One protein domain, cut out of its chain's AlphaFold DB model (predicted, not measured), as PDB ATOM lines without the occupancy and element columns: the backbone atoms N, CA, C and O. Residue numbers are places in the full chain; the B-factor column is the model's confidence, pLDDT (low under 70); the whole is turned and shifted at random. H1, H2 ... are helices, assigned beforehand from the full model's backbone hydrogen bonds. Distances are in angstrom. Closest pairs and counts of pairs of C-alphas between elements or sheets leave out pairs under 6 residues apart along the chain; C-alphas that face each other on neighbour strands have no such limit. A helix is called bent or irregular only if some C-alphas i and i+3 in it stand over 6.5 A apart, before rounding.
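What this domain is: This is residues 21 to 86 of the 88 residues of the protein "PTS system, fructose-specific IIA, IIB, and IIC component" of Enterococcus sp. HSIEG1 (UniProt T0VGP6). Two long helices, H1 and H3, lie side by side and run opposite ways, making the long axis of an elongated model. At the end where H1 finishes and H3 begins, the chain loops through a long link and a short, irregular helix, H2, before it turns into H3. The printed part has 66 residues with three named helices, H1, H2 and H3 in that order, and no named strand; the class is all helix. The whole is only just loose, close to compact, with a radius of gyration of the C-alphas of 13.1 A, and the C-alphas span 38 by 20 by 15 A.

Where its parts are: Find C-alpha 23 at (-13.879, 8.491, -18.637); from there H1, residues 23 to 43, runs 29.5 A to C-alpha 43 at (3.642, 2.571, 4.294). H1 is neither bent nor irregular, but only just: C-alphas 24 and 27 are 6.3 A apart. Eleven residues further on you reach H2, residues 55 to 60, which is irregular, with C-alphas 56 and 59 lying 7.1 A apart. After three more residues, H3, residues 64 to 84, begins at Pro 64 and runs 30.4 A to C-alpha 84 at (-11.817, 19.630, -10.157).

How they stand to each other: Look first at Gly 33 and Gly 74, where H1 and H3 touch: their C-alphas, the closest of the two helices, are 4.3 A apart. H1 and H3 have 29 pairs of C-alphas within 8 A. They stand at a shallow tilt of 26 degrees and run opposite ways, with their centres 8.9 A apart. Then look at Val 58 and Pro 64, whose C-alphas, 5.2 A apart, are the closest of H2 and H3. H2 and H3 only just touch, with 3 pairs of C-alphas within 8 A, and touch only at the corner by their link; H3 touches H2 with residues 64 to 68 alone. Their lines stand at a shallow tilt of 33 degrees, only just short of steep, and they run opposite ways. H1 and H2 are apart. In the backbone of H3 every O i to N i+4 pair is within hydrogen-bond range; in H1 16 of 17 are, and in H2 0 of 2, where 2 of 3 O i to N i+3 pairs are within range.

The domain as a whole: The two C-alphas farthest apart are those of Met 49 and Lys 86, at 38.7 A. The first and last printed C-alphas, of Ala 21 and Lys 86, are 12.5 A apart. The printed part has no cut. The link from H1 to H2 is long, and the link from H2 to H3 is tight. The mean pLDDT of the printed part is 87.0, with H2 at 80, and no printed residue is under 70.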
ATOM      1  N   ALA A  21     -19.719   7.283 -18.399       88.56
ATOM      2  CA  ALA A  21     -20.298   8.611 -18.588       88.56
ATOM      3  C   ALA A  21     -19.234   9.710 -18.743       88.56
ATOM      4  O   ALA A  21     -19.437  10.645 -19.516       88.56
ATOM      5  N   ASP A  22     -18.118   9.620 -18.011       89.12
ATOM      6  CA  ASP A  22     -17.053  10.625 -18.062       89.12
ATOM      7  C   ASP A  22     -15.650  10.021 -17.828       89.12
ATOM      8  O   ASP A  22     -15.043  10.210 -16.766       89.12
ATOM      9  N   PRO A  23     -15.108   9.273 -18.807       87.00
ATOM     10  CA  PRO A  23     -13.879   8.491 -18.637       87.00
ATOM     11  C   PRO A  23     -12.654   9.357 -18.339       87.00
ATOM     12  O   PRO A  23     -11.822   8.991 -17.508       87.00
ATOM     13  N   LEU A  24     -12.567  10.530 -18.974       87.50
ATOM     14  CA  LEU A  24     -11.467  11.483 -18.803       87.50
ATOM     15  C   LEU A  24     -11.372  12.031 -17.376       87.50
ATOM     16  O   LEU A  24     -10.285  12.415 -16.954       87.50
ATOM     17  N   ARG A  25     -12.482  12.067 -16.632       87.62
ATOM     18  CA  ARG A  25     -12.503  12.518 -15.235       87.62
ATOM     19  C   ARG A  25     -12.474  11.350 -14.266       87.62
ATOM     20  O   ARG A  25     -11.699  11.363 -13.313       87.62
ATOM     21  N   ALA A  26     -13.303  10.342 -14.507       89.75
ATOM     22  CA  ALA A  26     -13.511   9.210 -13.614       89.75
ATOM     23  C   ALA A  26     -12.244   8.366 -13.443       89.75
ATOM     24  O   ALA A  26     -11.787   8.160 -12.323       89.75
ATOM     25  N   ILE A  27     -11.638   7.932 -14.550       91.25
ATOM     26  CA  ILE A  27     -10.499   7.008 -14.532       91.25
ATOM     27  C   ILE A  27      -9.301   7.593 -13.766       91.25
ATOM     28  O   ILE A  27      -8.870   6.960 -12.799       91.25
ATOM     29  N   PRO A  28      -8.768   8.787 -14.101       91.12
ATOM     30  CA  PRO A  28      -7.620   9.327 -13.374       91.12
ATOM     31  C   PRO A  28      -7.942   9.597 -11.900       91.12
ATOM     32  O   PRO A  28      -7.108   9.336 -11.036       91.12
ATOM     33  N   SER A  29      -9.163  10.041 -11.591       91.62
ATOM     34  CA  SER A  29      -9.591  10.272 -10.207       91.62
ATOM     35  C   SER A  29      -9.597   8.985  -9.385       91.62
ATOM     36  O   SER A  29      -9.095   8.964  -8.256       91.62
ATOM     37  N   PHE A  30     -10.149   7.896  -9.930       91.25
ATOM     38  CA  PHE A  30     -10.217   6.600  -9.252       91.25
ATOM     39  C   PHE A  30      -8.831   5.980  -9.084       91.25
ATOM     40  O   PHE A  30      -8.524   5.454  -8.014       91.25
ATOM     41  N   VAL A  31      -7.971   6.099 -10.099       93.62
ATOM     42  CA  VAL A  31      -6.588   5.609 -10.047       93.62
ATOM     43  C   VAL A  31      -5.799   6.335  -8.961       93.62
ATOM     44  O   VAL A  31      -5.194   5.675  -8.120       93.62
ATOM     45  N   ILE A  32      -5.847   7.670  -8.914       94.31
ATOM     46  CA  ILE A  32      -5.096   8.451  -7.919       94.31
ATOM     47  C   ILE A  32      -5.590   8.153  -6.496       94.31
ATOM     48  O   ILE A  32      -4.775   7.923  -5.603       94.31
ATOM     49  N   GLY A  33      -6.908   8.097  -6.278       92.50
ATOM     50  CA  GLY A  33      -7.473   7.773  -4.961       92.50
ATOM     51  C   GLY A  33      -7.109   6.362  -4.482       92.50
ATOM     52  O   GLY A  33      -6.734   6.169  -3.321       92.50
ATOM     53  N   SER A  34      -7.157   5.378  -5.385       91.44
ATOM     54  CA  SER A  34      -6.816   3.981  -5.080       91.44
ATOM     55  C   SER A  34      -5.316   3.802  -4.834       91.44
ATOM     56  O   SER A  34      -4.926   3.142  -3.872       91.44
ATOM     57  N   ALA A  35      -4.472   4.442  -5.647       94.31
ATOM     58  CA  ALA A  35      -3.020   4.420  -5.488       94.31
ATOM     59  C   ALA A  35      -2.583   5.073  -4.170       94.31
ATOM     60  O   ALA A  35      -1.745   4.517  -3.465       94.31
ATOM     61  N   LEU A  36      -3.189   6.206  -3.796       94.44
ATOM     62  CA  LEU A  36      -2.920   6.873  -2.520       94.44
ATOM     63  C   LEU A  36      -3.291   5.980  -1.333       94.44
ATOM     64  O   LEU A  36      -2.499   5.825  -0.404       94.44
ATOM     65  N   THR A  37      -4.470   5.358  -1.381       91.56
ATOM     66  CA  THR A  37      -4.915   4.427  -0.335       91.56
ATOM     67  C   THR A  37      -3.947   3.250  -0.215       91.56
ATOM     68  O   THR A  37      -3.498   2.940   0.884       91.56
ATOM     69  N   GLY A  38      -3.566   2.632  -1.339       89.44
ATOM     70  CA  GLY A  38      -2.604   1.528  -1.366       89.44
ATOM     71  C   GLY A  38      -1.225   1.920  -0.832       89.44
ATOM     72  O   GLY A  38      -0.642   1.181  -0.040       89.44
ATOM     73  N   ALA A  39      -0.731   3.108  -1.189       92.94
ATOM     74  CA  ALA A  39       0.540   3.631  -0.697       92.94
ATOM     75  C   ALA A  39       0.520   3.866   0.823       92.94
ATOM     76  O   ALA A  39       1.467   3.486   1.507       92.94
ATOM     77  N   LEU A  40      -0.564   4.431   1.368       91.75
ATOM     78  CA  LEU A  40      -0.727   4.635   2.813       91.75
ATOM     79  C   LEU A  40      -0.831   3.301   3.567       91.75
ATOM     80  O   LEU A  40      -0.169   3.108   4.584       91.75
ATOM     81  N   VAL A  41      -1.610   2.349   3.051       90.56
ATOM     82  CA  VAL A  41      -1.735   1.000   3.632       90.56
ATOM     83  C   VAL A  41      -0.379   0.285   3.651       90.56
ATOM     84  O   VAL A  41       0.002  -0.267   4.686       90.56
ATOM     85  N   GLY A  42       0.378   0.359   2.551       87.88
ATOM     86  CA  GLY A  42       1.723  -0.209   2.447       87.88
ATOM     87  C   GLY A  42       2.738   0.472   3.370       87.88
ATOM     88  O   GLY A  42       3.474  -0.210   4.083       87.88
ATOM     89  N   ALA A  43       2.735   1.805   3.436       90.81
ATOM     90  CA  ALA A  43       3.642   2.571   4.294       90.81
ATOM     91  C   ALA A  43       3.442   2.264   5.788       90.81
ATOM     92  O   ALA A  43       4.407   2.184   6.545       90.81
ATOM     93  N   PHE A  44       2.199   2.036   6.217       87.75
ATOM     94  CA  PHE A  44       1.869   1.724   7.610       87.75
ATOM     95  C   PHE A  44       1.899   0.222   7.940       87.75
ATOM     96  O   PHE A  44       1.518  -0.150   9.058       87.75
ATOM     97  N   ASN A  45       2.368  -0.625   7.006       85.62
ATOM     98  CA  ASN A  45       2.437  -2.085   7.142       85.62
ATOM     99  C   ASN A  45       1.106  -2.697   7.619       85.62
ATOM    100  O   ASN A  45       1.065  -3.560   8.497       85.62
ATOM    101  N   ILE A  46      -0.008  -2.213   7.071       84.88
ATOM    102  CA  ILE A  46      -1.329  -2.740   7.404       84.88
ATOM    103  C   ILE A  46      -1.503  -4.067   6.661       84.88
ATOM    104  O   ILE A  46      -1.610  -4.091   5.437       84.88
ATOM    105  N   GLN A  47      -1.522  -5.170   7.408       80.94
ATOM    106  CA  GLN A  47      -1.678  -6.508   6.847       80.94
ATOM    107  C   GLN A  47      -3.136  -6.954   6.894       80.94
ATOM    108  O   GLN A  47      -3.842  -6.746   7.886       80.94
ATOM    109  N   LEU A  48      -3.560  -7.590   5.806       79.62
ATOM    110  CA  LEU A  48      -4.859  -8.218   5.652       79.62
ATOM    111  C   LEU A  48      -4.635  -9.717   5.441       79.62
ATOM    112  O   LEU A  48      -4.030 -10.114   4.452       79.62
ATOM    113  N   MET A  49      -5.123 -10.543   6.365       76.06
ATOM    114  CA  MET A  49      -5.009 -12.006   6.266       76.06
ATOM    115  C   MET A  49      -6.128 -12.645   5.427       76.06
ATOM    116  O   MET A  49      -6.077 -13.839   5.143       76.06
ATOM    117  N   ALA A  50      -7.146 -11.874   5.035       76.75
ATOM    118  CA  ALA A  50      -8.260 -12.358   4.226       76.75
ATOM    119  C   ALA A  50      -7.947 -12.263   2.716       76.75
ATOM    120  O   ALA A  50      -7.420 -11.244   2.270       76.75
ATOM    121  N   PRO A  51      -8.325 -13.271   1.904       73.94
ATOM    122  CA  PRO A  51      -8.124 -13.266   0.451       73.94
ATOM    123  C   PRO A  51      -9.151 -12.406  -0.312       73.94
ATOM    124  O   PRO A  51      -9.153 -12.389  -1.540       73.94
ATOM    125  N   HIS A  52     -10.046 -11.715   0.398       77.12
ATOM    126  CA  HIS A  52     -11.072 -10.834  -0.158       77.12
ATOM    127  C   HIS A  52     -11.018  -9.458   0.520       77.12
ATOM    128  O   HIS A  52     -10.432  -9.314   1.590       77.12
ATOM    129  N   GLY A  53     -11.630  -8.439  -0.087       77.69
ATOM    130  CA  GLY A  53     -11.692  -7.087   0.477       77.69
ATOM    131  C   GLY A  53     -13.072  -6.702   1.018       77.69
ATOM    132  O   GLY A  53     -13.924  -7.556   1.269       77.69
ATOM    133  N   GLY A  54     -13.284  -5.394   1.193       81.06
ATOM    134  CA  GLY A  54     -14.556  -4.796   1.613       81.06
ATOM    135  C   GLY A  54     -14.633  -4.425   3.099       81.06
ATOM    136  O   GLY A  54     -13.724  -4.674   3.887       81.06
ATOM    137  N   ILE A  55     -15.750  -3.826   3.507       82.31
ATOM    138  CA  ILE A  55     -16.022  -3.423   4.893       82.31
ATOM    139  C   ILE A  55     -16.038  -4.635   5.839       82.31
ATOM    140  O   ILE A  55     -15.718  -4.516   7.017       82.31
ATOM    141  N   PHE A  56     -16.336  -5.821   5.300       79.12
ATOM    142  CA  PHE A  56     -16.401  -7.084   6.032       79.12
ATOM    143  C   PHE A  56     -15.045  -7.554   6.564       79.12
ATOM    144  O   PHE A  56     -15.005  -8.282   7.551       79.12
ATOM    145  N   VAL A  57     -13.934  -7.120   5.958       80.56
ATOM    146  CA  VAL A  57     -12.593  -7.505   6.420       80.56
ATOM    147  C   VAL A  57     -11.944  -6.499   7.348       80.56
ATOM    148  O   VAL A  57     -10.876  -6.785   7.881       80.56
ATOM    149  N   VAL A  58     -12.590  -5.350   7.593       81.00
ATOM    150  CA  VAL A  58     -12.059  -4.292   8.468       81.00
ATOM    151  C   VAL A  58     -11.652  -4.863   9.822       81.00
ATOM    152  O   VAL A  58     -10.565  -4.563  10.293       81.00
ATOM    153  N   LEU A  59     -12.453  -5.761  10.399       77.38
ATOM    154  CA  LEU A  59     -12.192  -6.380  11.704       77.38
ATOM    155  C   LEU A  59     -11.023  -7.383  11.720       77.38
ATOM    156  O   LEU A  59     -10.533  -7.719  12.792       77.38
ATOM    157  N   LEU A  60     -10.576  -7.854  10.553       79.50
ATOM    158  CA  LEU A  60      -9.495  -8.836  10.394       79.50
ATOM    159  C   LEU A  60      -8.134  -8.183  10.084       79.50
ATOM    160  O   LEU A  60      -7.141  -8.882   9.891       79.50
ATOM    161  N   LEU A  61      -8.081  -6.851  10.005       81.12
ATOM    162  CA  LEU A  61      -6.856  -6.084   9.773       81.12
ATOM    163  C   LEU A  61      -6.089  -5.845  11.076       81.12
ATOM    164  O   LEU A  61      -6.685  -5.651  12.133       81.12
ATOM    165  N   SER A  62      -4.760  -5.727  10.995       80.12
ATOM    166  CA  SER A  62      -3.932  -5.388  12.167       80.12
ATOM    167  C   SER A  62      -4.256  -4.006  12.756       80.12
ATOM    168  O   SER A  62      -4.053  -3.771  13.945       80.12
ATOM    169  N   LYS A  63      -4.716  -3.061  11.920       84.62
ATOM    170  CA  LYS A  63      -5.070  -1.683  12.309       84.62
ATOM    171  C   LYS A  63      -6.380  -1.236  11.627       84.62
ATOM    172  O   LYS A  63      -6.331  -0.446  10.680       84.62
ATOM    173  N   PRO A  64      -7.550  -1.709  12.100       83.50
ATOM    174  CA  PRO A  64      -8.857  -1.492  11.464       83.50
ATOM    175  C   PRO A  64      -9.219  -0.013  11.274       83.50
ATOM    176  O   PRO A  64      -9.633   0.397  10.190       83.50
ATOM    177  N   LEU A  65      -9.032   0.809  12.314       85.50
ATOM    178  CA  LEU A  65      -9.401   2.230  12.272       85.50
ATOM    179  C   LEU A  65      -8.543   3.028  11.280       85.50
ATOM    180  O   LEU A  65      -9.061   3.883  10.566       85.50
ATOM    181  N   LEU A  66      -7.241   2.737  11.217       86.25
ATOM    182  CA  LEU A  66      -6.315   3.395  10.288       86.25
ATOM    183  C   LEU A  66      -6.632   3.038   8.837       86.25
ATOM    184  O   LEU A  66      -6.616   3.911   7.976       86.25
ATOM    185  N   PHE A  67      -6.979   1.779   8.574       87.50
ATOM    186  CA  PHE A  67      -7.409   1.346   7.249       87.50
ATOM    187  C   PHE A  67      -8.677   2.079   6.790       87.50
ATOM    188  O   PHE A  67      -8.725   2.588   5.670       87.50
ATOM    189  N   LEU A  68      -9.678   2.203   7.672       88.50
ATOM    190  CA  LEU A  68     -10.912   2.927   7.362       88.50
ATOM    191  C   LEU A  68     -10.644   4.415   7.089       88.50
ATOM    192  O   LEU A  68     -11.201   4.981   6.148       88.50
ATOM    193  N   LEU A  69      -9.747   5.032   7.865       90.12
ATOM    194  CA  LEU A  69      -9.314   6.411   7.648       90.12
ATOM    195  C   LEU A  69      -8.628   6.583   6.286       90.12
ATOM    196  O   LEU A  69      -8.922   7.537   5.572       90.12
ATOM    197  N   PHE A  70      -7.747   5.661   5.893       90.94
ATOM    198  CA  PHE A  70      -7.047   5.737   4.609       90.94
ATOM    199  C   PHE A  70      -7.980   5.546   3.414       90.94
ATOM    200  O   PHE A  70      -7.860   6.294   2.444       90.94
ATOM    201  N   ILE A  71      -8.951   4.630   3.500       90.12
ATOM    202  CA  ILE A  71     -10.013   4.507   2.489       90.12
ATOM    203  C   ILE A  71     -10.793   5.817   2.375       90.12
ATOM    204  O   ILE A  71     -11.061   6.280   1.266       90.12
ATOM    205  N   LEU A  72     -11.148   6.429   3.508       91.56
ATOM    206  CA  LEU A  72     -11.896   7.682   3.525       91.56
ATOM    207  C   LEU A  72     -11.094   8.821   2.879       91.56
ATOM    208  O   LEU A  72     -11.632   9.560   2.057       91.56
ATOM    209  N   ILE A  73      -9.796   8.921   3.182       93.38
ATOM    210  CA  ILE A  73      -8.881   9.887   2.558       93.38
ATOM    211  C   ILE A  73      -8.812   9.659   1.043       93.38
ATOM    212  O   ILE A  73      -8.992  10.606   0.278       93.38
ATOM    213  N   GLY A  74      -8.612   8.419   0.593       92.31
ATOM    214  CA  GLY A  74      -8.573   8.086  -0.832       92.31
ATOM    215  C   GLY A  74      -9.877   8.406  -1.562       92.31
ATOM    216  O   GLY A  74      -9.846   8.970  -2.656       92.31
ATOM    217  N   ALA A  75     -11.023   8.113  -0.942       91.31
ATOM    218  CA  ALA A  75     -12.344   8.419  -1.486       91.31
ATOM    219  C   ALA A  75     -12.579   9.932  -1.613       91.31
ATOM    220  O   ALA A  75     -13.060  10.394  -2.649       91.31
ATOM    221  N   ILE A  76     -12.193  10.714  -0.598       93.62
ATOM    222  CA  ILE A  76     -12.283  12.179  -0.624       93.62
ATOM    223  C   ILE A  76     -11.384  12.749  -1.721       93.62
ATOM    224  O   ILE A  76     -11.847  13.550  -2.530       93.62
ATOM    225  N   VAL A  77     -10.122  12.314  -1.796       94.25
ATOM    226  CA  VAL A  77      -9.177  12.769  -2.827       94.25
ATOM    227  C   VAL A  77      -9.701  12.444  -4.224       94.25
ATOM    228  O   VAL A  77      -9.695  13.310  -5.095       94.25
ATOM    229  N   SER A  78     -10.228  11.236  -4.429       91.56
ATOM    230  CA  SER A  78     -10.839  10.841  -5.698       91.56
ATOM    231  C   SER A  78     -12.032  11.732  -6.064       91.56
ATOM    232  O   SER A  78     -12.109  12.230  -7.184       91.56
ATOM    233  N   GLY A  79     -12.923  12.017  -5.109       89.88
ATOM    234  CA  GLY A  79     -14.065  12.911  -5.314       89.88
ATOM    235  C   GLY A  79     -13.663  14.360  -5.613       89.88
ATOM    236  O   GLY A  79     -14.262  14.997  -6.481       89.88
ATOM    237  N   ILE A  80     -12.620  14.868  -4.949       91.81
ATOM    238  CA  ILE A  80     -12.069  16.206  -5.201       91.81
ATOM    239  C   ILE A  80     -11.490  16.282  -6.612       91.81
ATOM    240  O   ILE A  80     -11.841  17.193  -7.353       91.81
ATOM    241  N   ILE A  81     -10.649  15.324  -7.012       89.62
ATOM    242  CA  ILE A  81     -10.056  15.291  -8.357       89.62
ATOM    243  C   ILE A  81     -11.165  15.187  -9.410       89.62
ATOM    244  O   ILE A  81     -11.175  15.959 -10.367       89.62
ATOM    245  N   PHE A  82     -12.163  14.333  -9.183       88.62
ATOM    246  CA  PHE A  82     -13.302  14.190 -10.083       88.62
ATOM    247  C   PHE A  82     -14.079  15.506 -10.248       88.62
ATOM    248  O   PHE A  82     -14.445  15.880 -11.363       88.62
ATOM    249  N   GLY A  83     -14.286  16.241  -9.150       86.94
ATOM    250  CA  GLY A  83     -14.919  17.559  -9.154       86.94
ATOM    251  C   GLY A  83     -14.069  18.654  -9.805       86.94
ATOM    252  O   GLY A  83     -14.607  19.482 -10.534       86.94
ATOM    253  N   LEU A  84     -12.751  18.649  -9.591       86.62
ATOM    254  CA  LEU A  84     -11.817  19.630 -10.157       86.62
ATOM    255  C   LEU A  84     -11.642  19.469 -11.668       86.62
ATOM    256  O   LEU A  84     -11.519  20.460 -12.385       86.62
ATOM    257  N   LEU A  85     -11.663  18.233 -12.171       82.94
ATOM    258  CA  LEU A  85     -11.580  17.958 -13.606       82.94
ATOM    259  C   LEU A  85     -12.877  18.319 -14.353       82.94
ATOM    260  O   LEU A  85     -12.924  18.251 -15.589       82.94
ATOM    261  N   LYS A  86     -13.935  18.724 -13.637       76.56
ATOM    262  CA  LYS A  86     -15.176  19.209 -14.235       76.56
ATOM    263  C   LYS A  86     -14.930  20.534 -14.962       76.56
ATOM    264  O   LYS A  86     -14.915  21.600 -14.357       76.56
TER     265      LYS A  86